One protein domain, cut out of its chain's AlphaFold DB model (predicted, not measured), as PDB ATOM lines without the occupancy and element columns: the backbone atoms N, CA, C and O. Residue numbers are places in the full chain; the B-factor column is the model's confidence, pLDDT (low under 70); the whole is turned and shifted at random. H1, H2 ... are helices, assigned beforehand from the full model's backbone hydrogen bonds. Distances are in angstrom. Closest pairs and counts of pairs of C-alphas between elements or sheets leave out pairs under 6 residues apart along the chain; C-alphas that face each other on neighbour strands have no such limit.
ATOM      1  N   GLY A   9     185.965 162.087 220.614       77.88
ATOM      2  CA  GLY A   9     185.518 161.562 219.321       77.88
ATOM      3  C   GLY A   9     185.440 162.612 218.204       77.88
ATOM      4  O   GLY A   9     185.763 162.305 217.057       77.88
ATOM      5  N   THR A  10     185.060 163.852 218.517       83.25
ATOM      6  CA  THR A  10     185.060 164.964 217.556       83.25
ATOM      7  C   THR A  10     186.486 165.346 217.186       83.25
ATOM      8  O   THR A  10     186.777 165.479 216.003       83.25
ATOM      9  N   THR A  11     187.400 165.425 218.156       84.44
ATOM     10  CA  THR A  11     188.817 165.714 217.889       84.44
ATOM     11  C   THR A  11     189.461 164.666 217.002       84.44
ATOM     12  O   THR A  11     190.117 165.022 216.025       84.44
ATOM     13  N   VAL A  12     189.243 163.381 217.300       85.81
ATOM     14  CA  VAL A  12     189.734 162.286 216.457       85.81
ATOM     15  C   VAL A  12     189.231 162.484 215.028       85.81
ATOM     16  O   VAL A  12     190.035 162.570 214.108       85.81
ATOM     17  N   ARG A  13     187.917 162.657 214.829       86.62
ATOM     18  CA  ARG A  13     187.341 162.872 213.489       86.62
ATOM     19  C   ARG A  13     187.921 164.097 212.786       86.62
ATOM     20  O   ARG A  13     188.176 164.026 211.588       86.62
ATOM     21  N   THR A  14     188.129 165.197 213.502       87.12
ATOM     22  CA  THR A  14     188.721 166.414 212.940       87.12
ATOM     23  C   THR A  14     190.146 166.157 212.473       87.12
ATOM     24  O   THR A  14     190.454 166.445 211.323       87.12
ATOM     25  N   LEU A  15     190.997 165.550 213.304       86.31
ATOM     26  CA  LEU A  15     192.381 165.245 212.932       86.31
ATOM     27  C   LEU A  15     192.450 164.308 211.717       86.31
ATOM     28  O   LEU A  15     193.195 164.586 210.781       86.31
ATOM     29  N   LEU A  16     191.599 163.277 211.675       88.75
ATOM     30  CA  LEU A  16     191.510 162.363 210.530       88.75
ATOM     31  C   LEU A  16     191.029 163.045 209.244       88.75
ATOM     32  O   LEU A  16     191.443 162.662 208.159       88.75
ATOM     33  N   ARG A  17     190.149 164.045 209.341       87.31
ATOM     34  CA  ARG A  17     189.658 164.787 208.168       87.31
ATOM     35  C   ARG A  17     190.626 165.858 207.687       87.31
ATOM     36  O   ARG A  17     190.596 166.215 206.517       87.31
ATOM     37  N   VAL A  18     191.433 166.405 208.587       84.94
ATOM     38  CA  VAL A  18     192.403 167.454 208.266       84.94
ATOM     39  C   VAL A  18     193.629 166.882 207.555       84.94
ATOM     40  O   VAL A  18     194.218 167.576 206.728       84.94
ATOM     41  N   ALA A  19     193.998 165.639 207.863       84.88
ATOM     42  CA  ALA A  19     195.092 164.922 207.227       84.88
ATOM     43  C   ALA A  19     194.558 163.878 206.236       84.88
ATOM     44  O   ALA A  19     194.334 162.724 206.580       84.88
ATOM     45  N   THR A  20     194.347 164.312 204.997       82.31
ATOM     46  CA  THR A  20     193.808 163.510 203.887       82.31
ATOM     47  C   THR A  20     194.889 162.843 203.038       82.31
ATOM     48  O   THR A  20     194.625 161.847 202.370       82.31
ATOM     49  N   ALA A  21     196.111 163.382 203.060       85.75
ATOM     50  CA  ALA A  21     197.259 162.853 202.333       85.75
ATOM     51  C   ALA A  21     198.382 162.409 203.283       85.75
ATOM     52  O   ALA A  21     198.603 163.026 204.324       85.75
ATOM     53  N   ASN A  22     199.191 161.423 202.871       85.69
ATOM     54  CA  ASN A  22     200.315 160.886 203.663       85.69
ATOM     55  C   ASN A  22     201.260 161.968 204.229       85.69
ATOM     56  O   ASN A  22     201.802 161.823 205.325       85.69
ATOM     57  N   ASN A  23     201.488 163.058 203.489       86.25
ATOM     58  CA  ASN A  23     202.335 164.161 203.954       86.25
ATOM     59  C   ASN A  23     201.679 164.969 205.086       86.25
ATOM     60  O   ASN A  23     202.370 165.418 205.998       86.25
ATOM     61  N   GLU A  24     200.356 165.120 205.054       88.06
ATOM     62  CA  GLU A  24     199.571 165.785 206.095       88.06
ATOM     63  C   GLU A  24     199.494 164.906 207.349       88.06
ATOM     64  O   GLU A  24     199.694 165.400 208.457       88.06
ATOM     65  N   GLU A  25     199.319 163.591 207.189       91.00
ATOM     66  CA  GLU A  25     199.340 162.628 208.300       91.00
ATOM     67  C   GLU A  25     200.677 162.659 209.048       91.00
ATOM     68  O   GLU A  25     200.726 162.743 210.282       91.00
ATOM     69  N   ARG A  26     201.788 162.646 208.297       89.81
ATOM     70  CA  ARG A  26     203.142 162.776 208.850       89.81
ATOM     71  C   ARG A  26     203.328 164.113 209.554       89.81
ATOM     72  O   ARG A  26     203.898 164.140 210.642       89.81
ATOM     73  N   PHE A  27     202.831 165.201 208.966       90.75
ATOM     74  CA  PHE A  27     202.892 166.527 209.572       90.75
ATOM     75  C   PHE A  27     202.134 166.580 210.901       90.75
ATOM     76  O   PHE A  27     202.697 167.018 211.903       90.75
ATOM     77  N   VAL A  28     200.890 166.098 210.942       91.75
ATOM     78  CA  VAL A  28     200.071 166.102 212.161       91.75
ATOM     79  C   VAL A  28     200.699 165.215 213.234       91.75
ATOM     80  O   VAL A  28     200.827 165.638 214.382       91.75
ATOM     81  N   SER A  29     201.178 164.025 212.867       93.06
ATOM     82  CA  SER A  29     201.891 163.131 213.791       93.06
ATOM     83  C   SER A  29     203.146 163.795 214.359       93.06
ATOM     84  O   SER A  29     203.374 163.779 215.570       93.06
ATOM     85  N   TYR A  30     203.938 164.441 213.501       92.75
ATOM     86  CA  TYR A  30     205.126 165.184 213.911       92.75
ATOM     87  C   TYR A  30     204.779 166.351 214.843       92.75
ATOM     88  O   TYR A  30     205.442 166.522 215.869       92.75
ATOM     89  N   ALA A  31     203.737 167.124 214.529       92.50
ATOM     90  CA  ALA A  31     203.262 168.232 215.354       92.50
ATOM     91  C   ALA A  31     202.886 167.757 216.763       92.50
ATOM     92  O   ALA A  31     203.360 168.318 217.753       92.50
ATOM     93  N   LEU A  32     202.104 166.677 216.851       94.19
ATOM     94  CA  LEU A  32     201.662 166.080 218.110       94.19
ATOM     95  C   LEU A  32     202.851 165.600 218.945       94.19
ATOM     96  O   LEU A  32     203.026 166.038 220.082       94.19
ATOM     97  N   VAL A  33     203.725 164.772 218.364       94.94
ATOM     98  CA  VAL A  33     204.906 164.243 219.064       94.94
ATOM     99  C   VAL A  33     205.828 165.372 219.528       94.94
ATOM    100  O   VAL A  33     206.316 165.350 220.659       94.94
ATOM    101  N   THR A  34     206.063 166.372 218.681       94.38
ATOM    102  CA  THR A  34     206.960 167.492 218.990       94.38
ATOM    103  C   THR A  34     206.408 168.347 220.120       94.38
ATOM    104  O   THR A  34     207.136 168.693 221.052       94.38
ATOM    105  N   TYR A  35     205.119 168.672 220.071       94.12
ATOM    106  CA  TYR A  35     204.473 169.480 221.095       94.12
ATOM    107  C   TYR A  35     204.406 168.749 222.438       94.12
ATOM    108  O   TYR A  35     204.746 169.327 223.468       94.12
ATOM    109  N   PHE A  36     204.070 167.459 222.433       94.62
ATOM    110  CA  PHE A  36     203.971 166.659 223.654       94.62
ATOM    111  C   PHE A  36     205.347 166.496 224.309       94.62
ATOM    112  O   PHE A  36     205.488 166.743 225.505       94.62
ATOM    113  N   LYS A  37     206.401 166.235 223.522       94.94
ATOM    114  CA  LYS A  37     207.784 166.259 224.027       94.94
ATOM    115  C   LYS A  37     208.173 167.626 224.595       94.94
ATOM    116  O   LYS A  37     208.858 167.685 225.612       94.94
ATOM    117  N   ARG A  38     207.746 168.732 223.978       94.00
ATOM    118  CA  ARG A  38     207.996 170.082 224.515       94.00
ATOM    119  C   ARG A  38     207.300 170.301 225.854       94.00
ATOM    120  O   ARG A  38     207.916 170.894 226.729       94.00
ATOM    121  N   ILE A  39     206.064 169.827 226.021       94.00
ATOM    122  CA  ILE A  39     205.337 169.903 227.298       94.00
ATOM    123  C   ILE A  39     206.068 169.098 228.372       94.00
ATOM    124  O   ILE A  39     206.314 169.632 229.449       94.00
ATOM    125  N   MET A  40     206.462 167.858 228.064       94.00
ATOM    126  CA  MET A  40     207.170 166.981 229.005       94.00
ATOM    127  C   MET A  40     208.476 167.592 229.531       94.00
ATOM    128  O   MET A  40     208.840 167.365 230.677       94.00
ATOM    129  N   ASN A  41     209.167 168.383 228.705       93.75
ATOM    130  CA  ASN A  41     210.452 169.000 229.050       93.75
ATOM    131  C   ASN A  41     210.340 170.482 229.456       93.75
ATOM    132  O   ASN A  41     211.355 171.148 229.668       93.75
ATOM    133  N   ALA A  42     209.133 171.050 229.514       92.50
ATOM    134  CA  ALA A  42     208.945 172.452 229.873       92.50
ATOM    135  C   ALA A  42     208.962 172.645 231.394       92.50
ATOM    136  O   ALA A  42     208.431 171.841 232.153       92.50
ATOM    137  N   SER A  43     209.513 173.773 231.849       93.88
ATOM    138  CA  SER A  43     209.452 174.145 233.262       93.88
ATOM    139  C   SER A  43     208.019 174.460 233.701       93.88
ATOM    140  O   SER A  43     207.220 174.989 232.921       93.88
ATOM    141  N   CYS A  44     207.711 174.241 234.983       92.62
ATOM    142  CA  CYS A  44     206.390 174.540 235.548       92.62
ATOM    143  C   CYS A  44     205.949 175.990 235.300       92.62
ATOM    144  O   CYS A  44     204.789 176.245 234.986       92.62
ATOM    145  N   ARG A  45     206.891 176.944 235.377       93.62
ATOM    146  CA  ARG A  45     206.640 178.364 235.085       93.62
ATOM    147  C   ARG A  45     206.180 178.572 233.641       93.62
ATOM    148  O   ARG A  45     205.231 179.314 233.412       93.62
ATOM    149  N   LYS A  46     206.830 177.903 232.683       91.75
ATOM    150  CA  LYS A  46     206.481 177.988 231.261       91.75
ATOM    151  C   LYS A  46     205.125 177.344 230.991       91.75
ATOM    152  O   LYS A  46     204.312 177.919 230.283       91.75
ATOM    153  N   LEU A  47     204.846 176.185 231.579       91.25
ATOM    154  CA  LEU A  47     203.538 175.537 231.441       91.25
ATOM    155  C   LEU A  47     202.410 176.438 231.965       91.25
ATOM    156  O   LEU A  47     201.455 176.698 231.232       91.25
ATOM    157  N   ASN A  48     202.588 177.018 233.155       92.75
ATOM    158  CA  ASN A  48     201.633 177.967 233.729       92.75
ATOM    159  C   ASN A  48     201.403 179.193 232.835       92.75
ATOM    160  O   ASN A  48     200.257 179.588 232.647       92.75
ATOM    161  N   SER A  49     202.451 179.769 232.230       93.00
ATOM    162  CA  SER A  49     202.287 180.930 231.338       93.00
ATOM    163  C   SER A  49     201.485 180.621 230.070       93.00
ATOM    164  O   SER A  49     200.914 181.528 229.476       93.00
ATOM    165  N   TYR A  50     201.417 179.350 229.653       87.75
ATOM    166  CA  TYR A  50     200.571 178.892 228.543       87.75
ATOM    167  C   TYR A  50     199.199 178.366 229.009       87.75
ATOM    168  O   TYR A  50     198.448 177.799 228.208       87.75
ATOM    169  N   GLY A  51     198.855 178.525 230.291       89.69
ATOM    170  CA  GLY A  51     197.609 178.023 230.877       89.69
ATOM    171  C   GLY A  51     197.550 176.496 230.982       89.69
ATOM    172  O   GLY A  51     196.469 175.928 231.078       89.69
ATOM    173  N   LEU A  52     198.700 175.819 230.917       91.69
ATOM    174  CA  LEU A  52     198.802 174.372 231.078       91.69
ATOM    175  C   LEU A  52     199.038 174.019 232.543       91.69
ATOM    176  O   LEU A  52     199.806 174.681 233.239       91.69
ATOM    177  N   ARG A  53     198.432 172.919 232.991       90.69
ATOM    178  CA  ARG A  53     198.631 172.387 234.343       90.69
ATOM    179  C   ARG A  53     200.045 171.790 234.459       90.69
ATOM    180  O   ARG A  53     200.304 170.793 233.785       90.69
ATOM    181  N   PRO A  54     200.943 172.315 235.312       86.94
ATOM    182  CA  PRO A  54     202.361 171.938 235.315       86.94
ATOM    183  C   PRO A  54     202.660 170.469 235.596       86.94
ATOM    184  O   PRO A  54     203.662 169.958 235.121       86.94
ATOM    185  N   VAL A  55     201.802 169.801 236.370       89.94
ATOM    186  CA  VAL A  55     201.952 168.375 236.701       89.94
ATOM    187  C   VAL A  55     201.128 167.512 235.749       89.94
ATOM    188  O   VAL A  55     201.613 166.521 235.218       89.94
ATOM    189  N   VAL A  56     199.881 167.911 235.481       92.38
ATOM    190  CA  VAL A  56     198.951 167.106 234.678       92.38
ATOM    191  C   VAL A  56     199.338 167.101 233.197       92.38
ATOM    192  O   VAL A  56     199.237 166.061 232.561       92.38
ATOM    193  N   ALA A  57     199.799 168.224 232.628       91.38
ATOM    194  CA  ALA A  57     200.129 168.300 231.201       91.38
ATOM    195  C   ALA A  57     201.298 167.385 230.795       91.38
ATOM    196  O   ALA A  57     201.126 166.639 229.832       91.38
ATOM    197  N   PRO A  58     202.448 167.377 231.503       93.56
ATOM    198  CA  PRO A  58     203.544 166.457 231.198       93.56
ATOM    199  C   PRO A  58     203.142 164.988 231.320       93.56
ATOM    200  O   PRO A  58     203.411 164.214 230.406       93.56
ATOM    201  N   VAL A  59     202.443 164.624 232.400       94.81
ATOM    202  CA  VAL A  59     202.019 163.237 232.651       94.81
ATOM    203  C   VAL A  59     201.002 162.774 231.607       94.81
ATOM    204  O   VAL A  59     201.146 161.692 231.040       94.81
ATOM    205  N   ALA A  60     199.999 163.599 231.292       93.62
ATOM    206  CA  ALA A  60     199.021 163.288 230.251       93.62
ATOM    207  C   ALA A  60     199.692 163.129 228.879       93.62
ATOM    208  O   ALA A  60     199.388 162.184 228.151       93.62
ATOM    209  N   ALA A  61     200.645 164.006 228.546       93.88
ATOM    210  CA  ALA A  61     201.397 163.929 227.299       93.88
ATOM    211  C   ALA A  61     202.243 162.647 227.208       93.88
ATOM    212  O   ALA A  61     202.248 161.979 226.173       93.88
ATOM    213  N   GLU A  62     202.923 162.273 228.290       94.94
ATOM    214  CA  GLU A  62     203.714 161.047 228.350       94.94
ATOM    215  C   GLU A  62     202.843 159.797 228.177       94.94
ATOM    216  O   GLU A  62     203.134 158.947 227.331       94.94
ATOM    217  N   LEU A  63     201.749 159.699 228.937       94.69
ATOM    218  CA  LEU A  63     200.827 158.567 228.863       94.69
ATOM    219  C   LEU A  63     200.192 158.445 227.476       94.69
ATOM    220  O   LEU A  63     200.119 157.340 226.942       94.69
ATOM    221  N   ALA A  64     199.767 159.559 226.881       94.12
ATOM    222  CA  ALA A  64     199.207 159.582 225.535       94.12
ATOM    223  C   ALA A  64     200.220 159.087 224.491       94.12
ATOM    224  O   ALA A  64     199.911 158.201 223.692       94.12
ATOM    225  N   LEU A  65     201.459 159.596 224.525       94.88
ATOM    226  CA  LEU A  65     202.508 159.131 223.614       94.88
ATOM    227  C   LEU A  65     202.816 157.648 223.818       94.88
ATOM    228  O   LEU A  65     202.991 156.929 222.839       94.88
ATOM    229  N   ASN A  66     202.851 157.172 225.064       94.50
ATOM    230  CA  ASN A  66     203.082 155.762 225.364       94.50
ATOM    231  C   ASN A  66     201.992 154.853 224.781       94.50
ATOM    232  O   ASN A  66     202.330 153.832 224.185       94.50
ATOM    233  N   ARG A  67     200.714 155.244 224.866       92.88
ATOM    234  CA  ARG A  67     199.599 154.513 224.233       92.88
ATOM    235  C   ARG A  67     199.736 154.482 222.710       92.88
ATOM    236  O   ARG A  67     199.543 153.441 222.082       92.88
ATOM    237  N   ALA A  68     200.127 155.606 222.117       92.94
ATOM    238  CA  ALA A  68     200.234 155.756 220.671       92.94
ATOM    239  C   ALA A  68     201.476 155.076 220.051       92.94
ATOM    240  O   ALA A  68     201.488 154.836 218.845       92.94
ATOM    241  N   LYS A  69     202.504 154.713 220.839       90.62
ATOM    242  CA  LYS A  69     203.756 154.081 220.351       90.62
ATOM    243  C   LYS A  69     203.539 152.805 219.538       90.62
ATOM    244  O   LYS A  69     204.314 152.530 218.630       90.62
ATOM    245  N   ALA A  70     202.524 152.017 219.886       88.38
ATOM    246  CA  ALA A  70     202.243 150.741 219.231       88.38
ATOM    247  C   ALA A  70     201.362 150.873 217.975       88.38
ATOM    248  O   ALA A  70     201.041 149.859 217.358       88.38
ATOM    249  N   ALA A  71     200.923 152.086 217.623       92.38
ATOM    250  CA  ALA A  71     200.077 152.298 216.458       92.38
ATOM    251  C   ALA A  71     200.855 152.096 215.153       92.38
ATOM    252  O   ALA A  71     201.978 152.576 215.003       92.38
ATOM    253  N   ARG A  72     200.241 151.401 214.191       90.12
ATOM    254  CA  ARG A  72     200.846 151.095 212.883       90.12
ATOM    255  C   ARG A  72     200.365 152.013 211.768       90.12
ATOM    256  O   ARG A  72     200.996 152.088 210.719       90.12
ATOM    257  N   THR A  73     199.241 152.688 211.984       91.94
ATOM    258  CA  THR A  73     198.620 153.592 211.014       91.94
ATOM    259  C   THR A  73     198.306 154.930 211.666       91.94
ATOM    260  O   THR A  73     198.147 155.012 212.887       91.94
ATOM    261  N   TYR A  74     198.194 155.985 210.861       90.75
ATOM    262  CA  TYR A  74     197.830 157.308 211.358       90.75
ATOM    263  C   TYR A  74     196.464 157.328 212.078       90.75
ATOM    264  O   TYR A  74     196.394 157.872 213.184       90.75
ATOM    265  N   PRO A  75     195.401 156.674 211.563       92.56
ATOM    266  CA  PRO A  75     194.136 156.619 212.283       92.56
ATOM    267  C   PRO A  75     194.229 155.938 213.647       92.56
ATOM    268  O   PRO A  75     193.684 156.436 214.633       92.56
ATOM    269  N   GLU A  76     194.970 154.832 213.720       92.38
ATOM    270  CA  GLU A  76     195.223 154.133 214.976       92.38
ATOM    271  C   GLU A  76     196.039 154.999 215.945       92.38
ATOM    272  O   GLU A  76     195.752 155.020 217.141       92.38
ATOM    273  N   PHE A  77     197.020 155.750 215.434       94.12
ATOM    274  CA  PHE A  77     197.839 156.662 216.227       94.12
ATOM    275  C   PHE A  77     196.976 157.731 216.895       94.12
ATOM    276  O   PHE A  77     197.050 157.891 218.109       94.12
ATOM    277  N   VAL A  78     196.116 158.418 216.138       92.50
ATOM    278  CA  VAL A  78     195.240 159.472 216.678       92.50
ATOM    279  C   VAL A  78     194.228 158.904 217.676       92.50
ATOM    280  O   VAL A  78     194.022 159.491 218.740       92.50
ATOM    281  N   ALA A  79     193.625 157.752 217.367       92.62
ATOM    282  CA  ALA A  79     192.659 157.104 218.251       92.62
ATOM    283  C   ALA A  79     193.295 156.687 219.588       92.62
ATOM    284  O   ALA A  79     192.743 157.005 220.639       92.62
ATOM    285  N   LYS A  80     194.473 156.044 219.557       92.75
ATOM    286  CA  LYS A  80     195.212 155.625 220.762       92.75
ATOM    287  C   LYS A  80     195.829 156.787 221.532       92.75
ATOM    288  O   LYS A  80     195.984 156.687 222.744       92.75
ATOM    289  N   LEU A  81     196.218 157.862 220.845       93.19
ATOM    290  CA  LEU A  81     196.752 159.056 221.494       93.19
ATOM    291  C   LEU A  81     195.679 159.705 222.373       93.19
ATOM    292  O   LEU A  81     195.966 160.047 223.513       93.19
ATOM    293  N   ILE A  82     194.467 159.877 221.835       92.56
ATOM    294  CA  ILE A  82     193.377 160.575 222.526       92.56
ATOM    295  C   ILE A  82     192.664 159.651 223.510       92.56
ATOM    296  O   ILE A  82     192.427 160.068 224.635       92.56
ATOM    297  N   ASP A  83     192.322 158.423 223.106       90.38
ATOM    298  CA  ASP A  83     191.800 157.368 223.993       90.38
ATOM    299  C   ASP A  83     190.659 157.834 224.925       90.38
ATOM    300  O   ASP A  83     190.602 157.524 226.110       90.38
ATOM    301  N   GLY A  84     189.760 158.672 224.398       85.00
ATOM    302  CA  GLY A  84     188.635 159.212 225.166       85.00
ATOM    303  C   GLY A  84     188.994 160.285 226.206       85.00
ATOM    304  O   GLY A  84     188.096 160.755 226.900       85.00
ATOM    305  N   ASP A  85     190.253 160.713 226.309       88.38
ATOM    306  CA  ASP A  85     190.697 161.745 227.245       88.38
ATOM    307  C   ASP A  85     190.455 163.155 226.656       88.38
ATOM    308  O   ASP A  85     191.108 163.547 225.678       88.38
ATOM    309  N   PRO A  86     189.527 163.949 227.226       88.44
ATOM    310  CA  PRO A  86     189.199 165.276 226.708       88.44
ATOM    311  C   PRO A  86     190.354 166.273 226.864       88.44
ATOM    312  O   PRO A  86     190.503 167.177 226.043       88.44
ATOM    313  N   TYR A  87     191.203 166.104 227.881       90.69
ATOM    314  CA  TYR A  87     192.345 166.982 228.102       90.69
ATOM    315  C   TYR A  87     193.447 166.713 227.075       90.69
ATOM    316  O   TYR A  87     194.013 167.643 226.499       90.69
ATOM    317  N   VAL A  88     193.708 165.440 226.765       92.00
ATOM    318  CA  VAL A  88     194.630 165.075 225.679       92.00
ATOM    319  C   VAL A  88     194.082 165.513 224.321       92.00
ATOM    320  O   VAL A  88     194.848 165.986 223.482       92.00
ATOM    321  N   ALA A  89     192.767 165.425 224.108       90.94
ATOM    322  CA  ALA A  89     192.119 165.923 222.899       90.94
ATOM    323  C   ALA A  89     192.338 167.438 222.704       90.94
ATOM    324  O   ALA A  89     192.673 167.881 221.603       90.94
ATOM    325  N   GLU A  90     192.212 168.231 223.770       90.88
ATOM    326  CA  GLU A  90     192.502 169.668 223.743       90.88
ATOM    327  C   GLU A  90     193.984 169.940 223.438       90.88
ATOM    328  O   GLU A  90     194.309 170.728 222.544       90.88
ATOM    329  N   LEU A  91     194.900 169.235 224.116       91.50
ATOM    330  CA  LEU A  91     196.342 169.343 223.865       91.50
ATOM    331  C   LEU A  91     196.712 168.972 222.426       91.50
ATOM    332  O   LEU A  91     197.584 169.610 221.834       91.50
ATOM    333  N   ALA A  92     196.051 167.964 221.856       92.56
ATOM    334  CA  ALA A  92     196.277 167.521 220.490       92.56
ATOM    335  C   ALA A  92     195.884 168.601 219.473       92.56
ATOM    336  O   ALA A  92     196.680 168.943 218.598       92.56
ATOM    337  N   MET A  93     194.704 169.211 219.623       90.94
ATOM    338  CA  MET A  93     194.301 170.337 218.770       90.94
ATOM    339  C   MET A  93     195.258 171.518 218.921       90.94
ATOM    340  O   MET A  93     195.706 172.095 217.926       90.94
ATOM    341  N   ARG A  94     195.647 171.838 220.160       91.19
ATOM    342  CA  ARG A  94     196.597 172.915 220.449       91.19
ATOM    343  C   ARG A  94     197.950 172.688 219.777       91.19
ATOM    344  O   ARG A  94     198.520 173.635 219.240       91.19
ATOM    345  N   ALA A  95     198.437 171.448 219.760       92.00
ATOM    346  CA  ALA A  95     199.679 171.066 219.094       92.00
ATOM    347  C   ALA A  95     199.634 171.329 217.585       92.00
ATOM    348  O   ALA A  95     200.566 171.916 217.031       92.00
ATOM    349  N   VAL A  96     198.548 170.917 216.924       90.81
ATOM    350  CA  VAL A  96     198.387 171.100 215.478       90.81
ATOM    351  C   VAL A  96     198.286 172.581 215.137       90.81
ATOM    352  O   VAL A  96     199.037 173.046 214.284       90.81
ATOM    353  N   HIS A  97     197.449 173.345 215.845       89.44
ATOM    354  CA  HIS A  97     197.360 174.795 215.646       89.44
ATOM    355  C   HIS A  97     198.711 175.486 215.856       89.44
ATOM    356  O   HIS A  97     199.125 176.293 215.029       89.44
ATOM    357  N   PHE A  98     199.433 175.131 216.919       89.25
ATOM    358  CA  PHE A  98     200.747 175.698 217.210       89.25
ATOM    359  C   PHE A  98     201.763 175.427 216.093       89.25
ATOM    360  O   PHE A  98     202.508 176.325 215.698       89.25
ATOM    361  N   GLN A  99     201.796 174.200 215.567       87.62
ATOM    362  CA  GLN A  99     202.752 173.832 214.528       87.62
ATOM    363  C   GLN A  99     202.383 174.416 213.162       87.62
ATOM    364  O   GLN A  99     203.276 174.821 212.418       87.62
ATOM    365  N   VAL A 100     201.088 174.497 212.849       88.19
ATOM    366  CA  VAL A 100     200.584 175.175 211.650       88.19
ATOM    367  C   VAL A 100     201.014 176.636 211.651       88.19
ATOM    368  O   VAL A 100     201.642 177.069 210.693       88.19
ATOM    369  N   THR A 101     200.768 177.373 212.738       87.00
ATOM    370  CA  THR A 101     201.153 178.790 212.835       87.00
ATOM    371  C   THR A 101     202.664 178.991 212.712       87.00
ATOM    372  O   THR A 101     203.107 179.973 212.133       87.00
ATOM    373  N   GLN A 102     203.483 178.063 213.218       84.88
ATOM    374  CA  GLN A 102     204.939 178.182 213.097       84.88
ATOM    375  C   GLN A 102     205.493 177.845 211.706       84.88
ATOM    376  O   GLN A 102     206.550 178.359 211.346       84.88
ATOM    377  N   LEU A 103     204.839 176.962 210.947       81.56
ATOM    378  CA  LEU A 103     205.367 176.435 209.680       81.56
ATOM    379  C   LEU A 103     204.553 176.838 208.446       81.56
ATOM    380  O   LEU A 103     204.852 176.382 207.343       81.56
ATOM    381  N   GLU A 104     203.547 177.694 208.595       74.38
ATOM    382  CA  GLU A 104     202.668 178.109 207.498       74.38
ATOM    383  C   GLU A 104     203.411 178.709 206.300       74.38
ATOM    384  O   GLU A 104     203.007 178.510 205.160       74.38
ATOM    385  N   ASN A 105     204.528 179.394 206.541       75.38
ATOM    386  CA  ASN A 105     205.293 180.059 205.488       75.38
ATOM    387  C   ASN A 105     206.370 179.155 204.868       75.38
ATOM    388  O   ASN A 105     207.003 179.540 203.890       75.38
ATOM    389  N   THR A 106     206.595 177.961 205.425       79.44
ATOM    390  CA  THR A 106     207.722 177.083 205.060       79.44
ATOM    391  C   THR A 106     207.311 175.660 204.689       79.44
ATOM    392  O   THR A 106     208.110 174.938 204.096       79.44
ATOM    393  N   SER A 107     206.084 175.232 205.000       83.44
ATOM    394  CA  SER A 107     205.607 173.872 204.737       83.44
ATOM    395  C   SER A 107     204.278 173.866 203.986       83.44
ATOM    396  O   SER A 107     203.253 174.318 204.495       83.44
ATOM    397  N   THR A 108     204.271 173.253 202.802       84.94
ATOM    398  CA  THR A 108     203.050 173.006 202.018       84.94
ATOM    399  C   THR A 108     202.048 172.139 202.784       84.94
ATOM    400  O   THR A 108     200.852 172.405 202.744       84.94
ATOM    401  N   ALA A 109     202.524 171.160 203.564       81.62
ATOM    402  CA  ALA A 109     201.670 170.348 204.432       81.62
ATOM    403  C   ALA A 109     201.016 171.184 205.547       81.62
ATOM    404  O   ALA A 109     199.834 171.001 205.824       81.62
ATOM    405  N   ALA A 110     201.739 172.140 206.147       81.94
ATOM    406  CA  ALA A 110     201.160 173.054 207.135       81.94
ATOM    407  C   ALA A 110     200.063 173.942 206.524       81.94
ATOM    408  O   ALA A 110     199.021 174.146 207.148       81.94
ATOM    409  N   GLN A 111     200.270 174.431 205.297       84.62
ATOM    410  CA  GLN A 111     199.280 175.228 204.563       84.62
ATOM    411  C   GLN A 111     198.016 174.419 204.244       84.62
ATOM    412  O   GLN A 111     196.907 174.906 204.480       84.62
ATOM    413  N   SER A 112     198.162 173.179 203.768       85.06
ATOM    414  CA  SER A 112     197.020 172.299 203.493       85.06
ATOM    415  C   SER A 112     196.248 171.950 204.763       85.06
ATOM    416  O   SER A 112     195.033 172.118 204.808       85.06
ATOM    417  N   VAL A 113     196.949 171.577 205.838       83.69
ATOM    418  CA  VAL A 113     196.345 171.298 207.152       83.69
ATOM    419  C   VAL A 113     195.598 172.526 207.681       83.69
ATOM    420  O   VAL A 113     194.467 172.397 208.144       83.69
ATOM    421  N   ARG A 114     196.166 173.736 207.557       84.50
ATOM    422  CA  ARG A 114     195.483 174.994 207.916       84.50
ATOM    423  C   ARG A 114     194.200 175.188 207.120       84.50
ATOM    424  O   ARG A 114     193.166 175.520 207.693       84.50
ATOM    425  N   ARG A 115     194.270 175.002 205.801       84.19
ATOM    426  CA  ARG A 115     193.119 175.143 204.909       84.19
ATOM    427  C   ARG A 115     192.018 174.153 205.283       84.19
ATOM    428  O   ARG A 115     190.873 174.563 205.436       84.19
ATOM    429  N   ASN A 116     192.374 172.890 205.503       83.56
ATOM    430  CA  ASN A 116     191.430 171.846 205.885       83.56
ATOM    431  C   ASN A 116     190.803 172.145 207.254       83.56
ATOM    432  O   ASN A 116     189.588 172.031 207.395       83.56
ATOM    433  N   LEU A 117     191.590 172.614 208.231       83.25
ATOM    434  CA  LEU A 117     191.073 173.069 209.527       83.25
ATOM    435  C   LEU A 117     190.007 174.154 209.349       83.25
ATOM    436  O   LEU A 117     188.908 173.988 209.861       83.25
ATOM    437  N   LEU A 118     190.289 175.204 208.569       81.31
ATOM    438  CA  LEU A 118     189.349 176.307 208.318       81.31
ATOM    439  C   LEU A 118     188.059 175.869 207.605       81.31
ATOM    440  O   LEU A 118     187.014 176.482 207.803       81.31
ATOM    441  N   CYS A 119     188.120 174.832 206.770       74.12
ATOM    442  CA  CYS A 119     186.941 174.282 206.101       74.12
ATOM    443  C   CYS A 119     186.098 173.380 207.018       74.12
ATOM    444  O   CYS A 119     184.893 173.259 206.813       74.12
ATOM    445  N   ILE A 120     186.723 172.729 208.005       70.69
ATOM    446  CA  ILE A 120     186.075 171.756 208.898       70.69
ATOM    447  C   ILE A 120     185.518 172.428 210.160       70.69
ATOM    448  O   ILE A 120     184.529 171.943 210.709       70.69
ATOM    449  N   THR A 121     186.099 173.545 210.605       59.66
ATOM    450  CA  THR A 121     185.532 174.401 211.654       59.66
ATOM    451  C   THR A 121     184.769 175.571 211.024       59.66
ATOM    452  O   THR A 121     185.345 176.641 210.811       59.66
TER     453      THR A 121
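What this domain is: This is residues 9 to 121 of the 127 residues of an uncharacterized protein of Pusillimonas sp. (strain T7-7) (UniProt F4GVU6). Two long helices, H2 and H6, cross as an X near their middles and make the core. The hairpin H4 and H5 and the helix H1 wrap round one side, H7 lies across the first end of H2, and little H3 sits past its last end. The printed part has 113 residues with seven named helices, H1 to H7 in chain order, and no named strand: the class is all helix. It is compact, with a radius of gyration of the C-alphas of 13.4 A and spans of 35 by 30 by 22 A.

Where its parts are: Find C-alpha 22 at (200.315, 160.886, 203.663); from there H2, residues 22 to 40, runs 27.0 A to C-alpha 40 at (207.170, 166.981, 229.005). H6, residues 86 to 103, is 26.0 A long. The other helices are H1, residues 9 to 18; H3, residues 44 to 49; H4, residues 56 to 68; H5, residues 74 to 82; and H7, residues 108 to 120, whose last C-alpha, 120, is at (186.075, 171.756, 208.898).

How they stand to each other: Look first at Tyr 35 and Ala 95, 5.4 A apart, the closest C-alphas where H2 and H6 touch, at a steep tilt of 69 degrees, only just short of about perpendicular. H6 is the hub, touching five helices. H7 touches H2 about perpendicular, closest at C-alphas 24 and 109, 5.3 A. H4 touches H2 with C-alphas 40 and 58 at 4.3 A. H3 touches no helix. In each helix every O i to N i+4 pair is within hydrogen-bond range.

The domain as a whole: The C-alphas farthest apart, Ala 21 and Arg 45, are 37.4 A apart. The printed part has no cut and no long link. Mean pLDDT of the printed part is 88.9; residue 121 is under 70.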